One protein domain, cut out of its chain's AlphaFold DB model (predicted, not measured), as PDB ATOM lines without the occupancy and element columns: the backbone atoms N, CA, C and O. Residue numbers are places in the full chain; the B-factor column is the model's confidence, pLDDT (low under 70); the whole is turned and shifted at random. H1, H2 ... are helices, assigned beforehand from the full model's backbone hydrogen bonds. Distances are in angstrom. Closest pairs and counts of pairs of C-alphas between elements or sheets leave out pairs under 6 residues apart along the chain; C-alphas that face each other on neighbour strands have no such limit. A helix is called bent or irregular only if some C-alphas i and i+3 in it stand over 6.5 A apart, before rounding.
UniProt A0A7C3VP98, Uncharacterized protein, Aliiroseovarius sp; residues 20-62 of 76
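What this domain is: This is residues 20 to 62 of the 76 residues of an uncharacterized protein of Aliiroseovarius sp (UniProt A0A7C3VP98). The domain is a helical hairpin: two helices, H1 and H2, lie side by side and run opposite ways, joined at one end by the short link of residues 41 to 47. At the other end, the stretch of residues 20 to 28, which holds no named helix, curves into the start of H1. The printed part has 43 residues with two named helices, H1 then H2, and no named strand; its class is all helix. It is compact, with a radius of gyration of the C-alphas of 10.4 A, and spans 28 by 21 by 15 A.

How they stand to each other: The longest helix, H2, residues 48 to 61, touches H1, residues 29 to 40, with 7 pairs of C-alphas within 8 A. The closest C-alphas of the two are those of Lys 30 and Gln 57, 6.0 A apart. Their lines stand at a shallow tilt of 27 degrees and they run opposite ways, a helical hairpin. Their centres are 10.1 A apart. In both H1 and H2, every O i to N i+4 pair is within hydrogen-bond range.

Where its parts are: H2 runs 20.5 A from C-alpha 48 at (-32.025, -38.633, 13.454) to C-alpha 61 at (-46.827, -52.221, 17.375). H1 runs 16.5 A from C-alpha 29 at (-50.819, -42.080, 13.876) to C-alpha 40 at (-38.580, -37.409, 3.887). Neither helix is bent.

The domain as a whole: The two C-alphas farthest apart in the domain are those of Thr 26 and Asp 46, 28.8 A. The first and last printed C-alphas, those of Val 20 and Lys 62, are 16.9 A apart. The printed part has no cut, and the link from H1 to H2, 7 residues, is short. The mean pLDDT of the printed part of this model is 87.7, and residues 61 to 62 are under 70.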
ATOM      1  N   VAL A  20     -46.882 -35.662  18.095       90.75
ATOM      2  CA  VAL A  20     -47.791 -36.772  18.427       90.75
ATOM      3  C   VAL A  20     -48.909 -36.324  19.370       90.75
ATOM      4  O   VAL A  20     -50.058 -36.718  19.186       90.75
ATOM      5  N   LEU A  21     -48.597 -35.488  20.364       89.62
ATOM      6  CA  LEU A  21     -49.584 -34.966  21.313       89.62
ATOM      7  C   LEU A  21     -50.619 -34.047  20.645       89.62
ATOM      8  O   LEU A  21     -51.756 -33.979  21.112       89.62
ATOM      9  N   GLY A  22     -50.239 -33.359  19.565       89.94
ATOM     10  CA  GLY A  22     -51.126 -32.515  18.762       89.94
ATOM     11  C   GLY A  22     -51.734 -33.202  17.532       89.94
ATOM     12  O   GLY A  22     -52.514 -32.571  16.816       89.94
ATOM     13  N   ALA A  23     -51.376 -34.456  17.251       89.00
ATOM     14  CA  ALA A  23     -51.807 -35.152  16.046       89.00
ATOM     15  C   ALA A  23     -53.309 -35.476  16.084       89.00
ATOM     16  O   ALA A  23     -53.877 -35.837  17.117       89.00
ATOM     17  N   SER A  24     -53.958 -35.383  14.921       88.94
ATOM     18  CA  SER A  24     -55.350 -35.815  14.767       88.94
ATOM     19  C   SER A  24     -55.466 -37.325  15.025       88.94
ATOM     20  O   SER A  24     -54.587 -38.071  14.588       88.94
ATOM     21  N   PRO A  25     -56.551 -37.811  15.659       85.69
ATOM     22  CA  PRO A  25     -56.790 -39.248  15.819       85.69
ATOM     23  C   PRO A  25     -57.077 -39.963  14.489       85.69
ATOM     24  O   PRO A  25     -56.943 -41.184  14.409       85.69
ATOM     25  N   THR A  26     -57.462 -39.210  13.453       88.88
ATOM     26  CA  THR A  26     -57.743 -39.722  12.108       88.88
ATOM     27  C   THR A  26     -56.998 -38.873  11.073       88.88
ATOM     28  O   THR A  26     -57.190 -37.651  11.069       88.88
ATOM     29  N   PRO A  27     -56.190 -39.468  10.174       87.81
ATOM     30  CA  PRO A  27     -55.882 -40.902  10.059       87.81
ATOM     31  C   PRO A  27     -55.055 -41.437  11.248       87.81
ATOM     32  O   PRO A  27     -54.484 -40.635  11.986       87.81
ATOM     33  N   PRO A  28     -54.984 -42.765  11.464       89.50
ATOM     34  CA  PRO A  28     -54.166 -43.364  12.517       89.50
ATOM     35  C   PRO A  28     -52.728 -42.834  12.523       89.50
ATOM     36  O   PRO A  28     -52.127 -42.618  11.470       89.50
ATOM     37  N   LEU A  29     -52.150 -42.670  13.712       88.94
ATOM     38  CA  LEU A  29     -50.819 -42.080  13.876       88.94
ATOM     39  C   LEU A  29     -49.732 -42.840  13.096       88.94
ATOM     40  O   LEU A  29     -48.873 -42.223  12.466       88.94
ATOM     41  N   LYS A  30     -49.835 -44.173  13.033       89.25
ATOM     42  CA  LYS A  30     -49.002 -45.016  12.169       89.25
ATOM     43  C   LYS A  30     -49.031 -44.588  10.698       89.25
ATOM     44  O   LYS A  30     -47.972 -44.490  10.091       89.25
ATOM     45  N   GLU A  31     -50.206 -44.310  10.136       91.19
ATOM     46  CA  GLU A  31     -50.342 -43.880   8.736       91.19
ATOM     47  C   GLU A  31     -49.729 -42.493   8.519       91.19
ATOM     48  O   GLU A  31     -49.030 -42.276   7.531       91.19
ATOM     49  N   GLN A  32     -49.914 -41.577   9.476       92.00
ATOM     50  CA  GLN A  32     -49.266 -40.263   9.441       92.00
ATOM     51  C   GLN A  32     -47.735 -40.399   9.458       92.00
ATOM     52  O   GLN A  32     -47.045 -39.752   8.671       92.00
ATOM     53  N   MET A  33     -47.192 -41.275  10.310       92.06
ATOM     54  CA  MET A  33     -45.754 -41.555  10.366       92.06
ATOM     55  C   MET A  33     -45.228 -42.195   9.077       92.06
ATOM     56  O   MET A  33     -44.142 -41.830   8.629       92.06
ATOM     57  N   THR A  34     -45.969 -43.135   8.479       91.94
ATOM     58  CA  THR A  34     -45.602 -43.742   7.191       91.94
ATOM     59  C   THR A  34     -45.545 -42.684   6.094       91.94
ATOM     60  O   THR A  34     -44.525 -42.585   5.422       91.94
ATOM     61  N   ALA A  35     -46.555 -41.815   5.991       92.69
ATOM     62  CA  ALA A  35     -46.562 -40.731   5.010       92.69
ATOM     63  C   ALA A  35     -45.365 -39.778   5.182       92.69
ATOM     64  O   ALA A  35     -44.738 -39.377   4.204       92.69
ATOM     65  N   LEU A  36     -45.000 -39.442   6.425       91.00
ATOM     66  CA  LEU A  36     -43.813 -38.623   6.696       91.00
ATOM     67  C   LEU A  36     -42.509 -39.330   6.300       91.00
ATOM     68  O   LEU A  36     -41.601 -38.680   5.784       91.00
ATOM     69  N   LEU A  37     -42.395 -40.641   6.531       92.00
ATOM     70  CA  LEU A  37     -41.227 -41.411   6.099       92.00
ATOM     71  C   LEU A  37     -41.144 -41.551   4.580       92.00
ATOM     72  O   LEU A  37     -40.038 -41.503   4.058       92.00
ATOM     73  N   ASP A  38     -42.262 -41.683   3.875       92.50
ATOM     74  CA  ASP A  38     -42.255 -41.777   2.412       92.50
ATOM     75  C   ASP A  38     -41.818 -40.458   1.766       92.50
ATOM     76  O   ASP A  38     -41.110 -40.461   0.763       92.50
ATOM     77  N   ILE A  39     -42.191 -39.326   2.374       91.00
ATOM     78  CA  ILE A  39     -41.821 -37.993   1.886       91.00
ATOM     79  C   ILE A  39     -40.354 -37.665   2.197       91.00
ATOM     80  O   ILE A  39     -39.653 -37.163   1.328       91.00
ATOM     81  N   TYR A  40     -39.892 -37.900   3.431       90.19
ATOM     82  CA  TYR A  40     -38.580 -37.409   3.887       90.19
ATOM     83  C   TYR A  40     -37.506 -38.493   4.021       90.19
ATOM     84  O   TYR A  40     -36.316 -38.189   4.018       90.19
ATOM     85  N   GLY A  41     -37.898 -39.756   4.168       87.12
ATOM     86  CA  GLY A  41     -36.987 -40.873   4.411       87.12
ATOM     87  C   GLY A  41     -36.004 -41.163   3.272       87.12
ATOM     88  O   GLY A  41     -34.840 -41.413   3.589       87.12
ATOM     89  N   PRO A  42     -36.409 -41.128   1.984       89.31
ATOM     90  CA  PRO A  42     -35.497 -41.374   0.864       89.31
ATOM     91  C   PRO A  42     -34.367 -40.344   0.756       89.31
ATOM     92  O   PRO A  42     -33.223 -40.724   0.514       89.31
ATOM     93  N   ASP A  43     -34.678 -39.067   0.988       88.25
ATOM     94  CA  ASP A  43     -33.716 -37.963   0.871       88.25
ATOM     95  C   ASP A  43     -32.855 -37.793   2.133       88.25
ATOM     96  O   ASP A  43     -31.761 -37.229   2.085       88.25
ATOM     97  N   HIS A  44     -33.330 -38.297   3.275       86.62
ATOM     98  CA  HIS A  44     -32.669 -38.160   4.571       86.62
ATOM     99  C   HIS A  44     -32.593 -39.492   5.344       86.62
ATOM    100  O   HIS A  44     -33.086 -39.578   6.477       86.62
ATOM    101  N   PRO A  45     -31.961 -40.545   4.792       84.88
ATOM    102  CA  PRO A  45     -31.933 -41.865   5.423       84.88
ATOM    103  C   PRO A  45     -31.188 -41.876   6.766       84.88
ATOM    104  O   PRO A  45     -31.618 -42.575   7.685       84.88
ATOM    105  N   ASP A  46     -30.139 -41.055   6.894       86.19
ATOM    106  CA  ASP A  46     -29.264 -40.975   8.074       86.19
ATOM    107  C   ASP A  46     -29.647 -39.853   9.055       86.19
ATOM    108  O   ASP A  46     -28.949 -39.598  10.036       86.19
ATOM    109  N   HIS A  47     -30.760 -39.154   8.815       87.94
ATOM    110  CA  HIS A  47     -31.190 -38.076   9.699       87.94
ATOM    111  C   HIS A  47     -31.829 -38.644  10.984       87.94
ATOM    112  O   HIS A  47     -32.685 -39.533  10.906       87.94
ATOM    113  N   PRO A  48     -31.515 -38.109  12.181       91.44
ATOM    114  CA  PRO A  48     -32.025 -38.633  13.454       91.44
ATOM    115  C   PRO A  48     -33.560 -38.653  13.544       91.44
ATOM    116  O   PRO A  48     -34.133 -39.538  14.173       91.44
ATOM    117  N   MET A  49     -34.262 -37.742  12.860       92.69
ATOM    118  CA  MET A  49     -35.732 -37.779  12.777       92.69
ATOM    119  C   MET A  49     -36.269 -39.017  12.033       92.69
ATOM    120  O   MET A  49     -37.298 -39.563  12.430       92.69
ATOM    121  N   THR A  50     -35.569 -39.501  11.002       91.81
ATOM    122  CA  THR A  50     -35.936 -40.730  10.275       91.81
ATOM    123  C   THR A  50     -35.861 -41.937  11.200       91.81
ATOM    124  O   THR A  50     -36.746 -42.795  11.186       91.81
ATOM    125  N   GLN A  51     -34.834 -41.986  12.051       91.69
ATOM    126  CA  GLN A  51     -34.708 -43.010  13.082       91.69
ATOM    127  C   GLN A  51     -35.865 -42.935  14.087       91.69
ATOM    128  O   GLN A  51     -36.499 -43.955  14.355       91.69
ATOM    129  N   VAL A  52     -36.192 -41.742  14.593       92.88
ATOM    130  CA  VAL A  52     -37.286 -41.552  15.564       92.88
ATOM    131  C   VAL A  52     -38.637 -42.004  15.005       92.88
ATOM    132  O   VAL A  52     -39.371 -42.704  15.696       92.88
ATOM    133  N   LEU A  53     -38.954 -41.679  13.749       91.88
ATOM    134  CA  LEU A  53     -40.201 -42.120  13.109       91.88
ATOM    135  C   LEU A  53     -40.271 -43.647  12.954       91.88
ATOM    136  O   LEU A  53     -41.325 -44.243  13.182       91.88
ATOM    137  N   LYS A  54     -39.154 -44.301  12.607       90.50
ATOM    138  CA  LYS A  54     -39.073 -45.771  12.533       90.50
ATOM    139  C   LYS A  54     -39.250 -46.416  13.913       90.50
ATOM    140  O   LYS A  54     -40.007 -47.377  14.042       90.50
ATOM    141  N   GLU A  55     -38.595 -45.873  14.942       89.94
ATOM    142  CA  GLU A  55     -38.740 -46.320  16.336       89.94
ATOM    143  C   GLU A  55     -40.186 -46.142  16.836       89.94
ATOM    144  O   GLU A  55     -40.737 -47.052  17.458       89.94
ATOM    145  N   GLY A  56     -40.831 -45.017  16.509       88.12
ATOM    146  CA  GLY A  56     -42.225 -44.730  16.861       88.12
ATOM    147  C   GLY A  56     -43.210 -45.758  16.296       88.12
ATOM    148  O   GLY A  56     -44.047 -46.279  17.034       88.12
ATOM    149  N   GLN A  57     -43.056 -46.143  15.024       87.00
ATOM    150  CA  GLN A  57     -43.886 -47.189  14.411       87.00
ATOM    151  C   GLN A  57     -43.710 -48.563  15.076       87.00
ATOM    152  O   GLN A  57     -44.672 -49.325  15.200       87.00
ATOM    153  N   GLN A  58     -42.490 -48.895  15.509       83.88
ATOM    154  CA  GLN A  58     -42.216 -50.150  16.216       83.88
ATOM    155  C   GLN A  58     -42.776 -50.148  17.644       83.88
ATOM    156  O   GLN A  58     -43.261 -51.179  18.114       83.88
ATOM    157  N   ALA A  59     -42.725 -49.005  18.332       77.44
ATOM    158  CA  ALA A  59     -43.252 -48.857  19.683       77.44
ATOM    159  C   ALA A  59     -44.782 -49.002  19.724       77.44
ATOM    160  O   ALA A  59     -45.292 -49.711  20.587       77.44
ATOM    161  N   GLU A  60     -45.513 -48.422  18.764       70.38
ATOM    162  CA  GLU A  60     -46.971 -48.608  18.657       70.38
ATOM    163  C   GLU A  60     -47.372 -50.067  18.416       70.38
ATOM    164  O   GLU A  60     -48.383 -50.536  18.940       70.38
ATOM    165  N   ALA A  61     -46.568 -50.811  17.651       63.62
ATOM    166  CA  ALA A  61     -46.827 -52.221  17.375       63.62
ATOM    167  C   ALA A  61     -46.723 -53.104  18.633       63.62
ATOM    168  O   ALA A  61     -47.239 -54.225  18.647       63.62
ATOM    169  N   LYS A  62     -46.077 -52.618  19.699       60.69
ATOM    170  CA  LYS A  62     -45.951 -53.333  20.965       60.69
ATOM    171  C   LYS A  62     -46.848 -52.671  22.010       60.69
ATOM    172  O   LYS A  62     -46.453 -51.659  22.583       60.69
TER     173      LYS A  62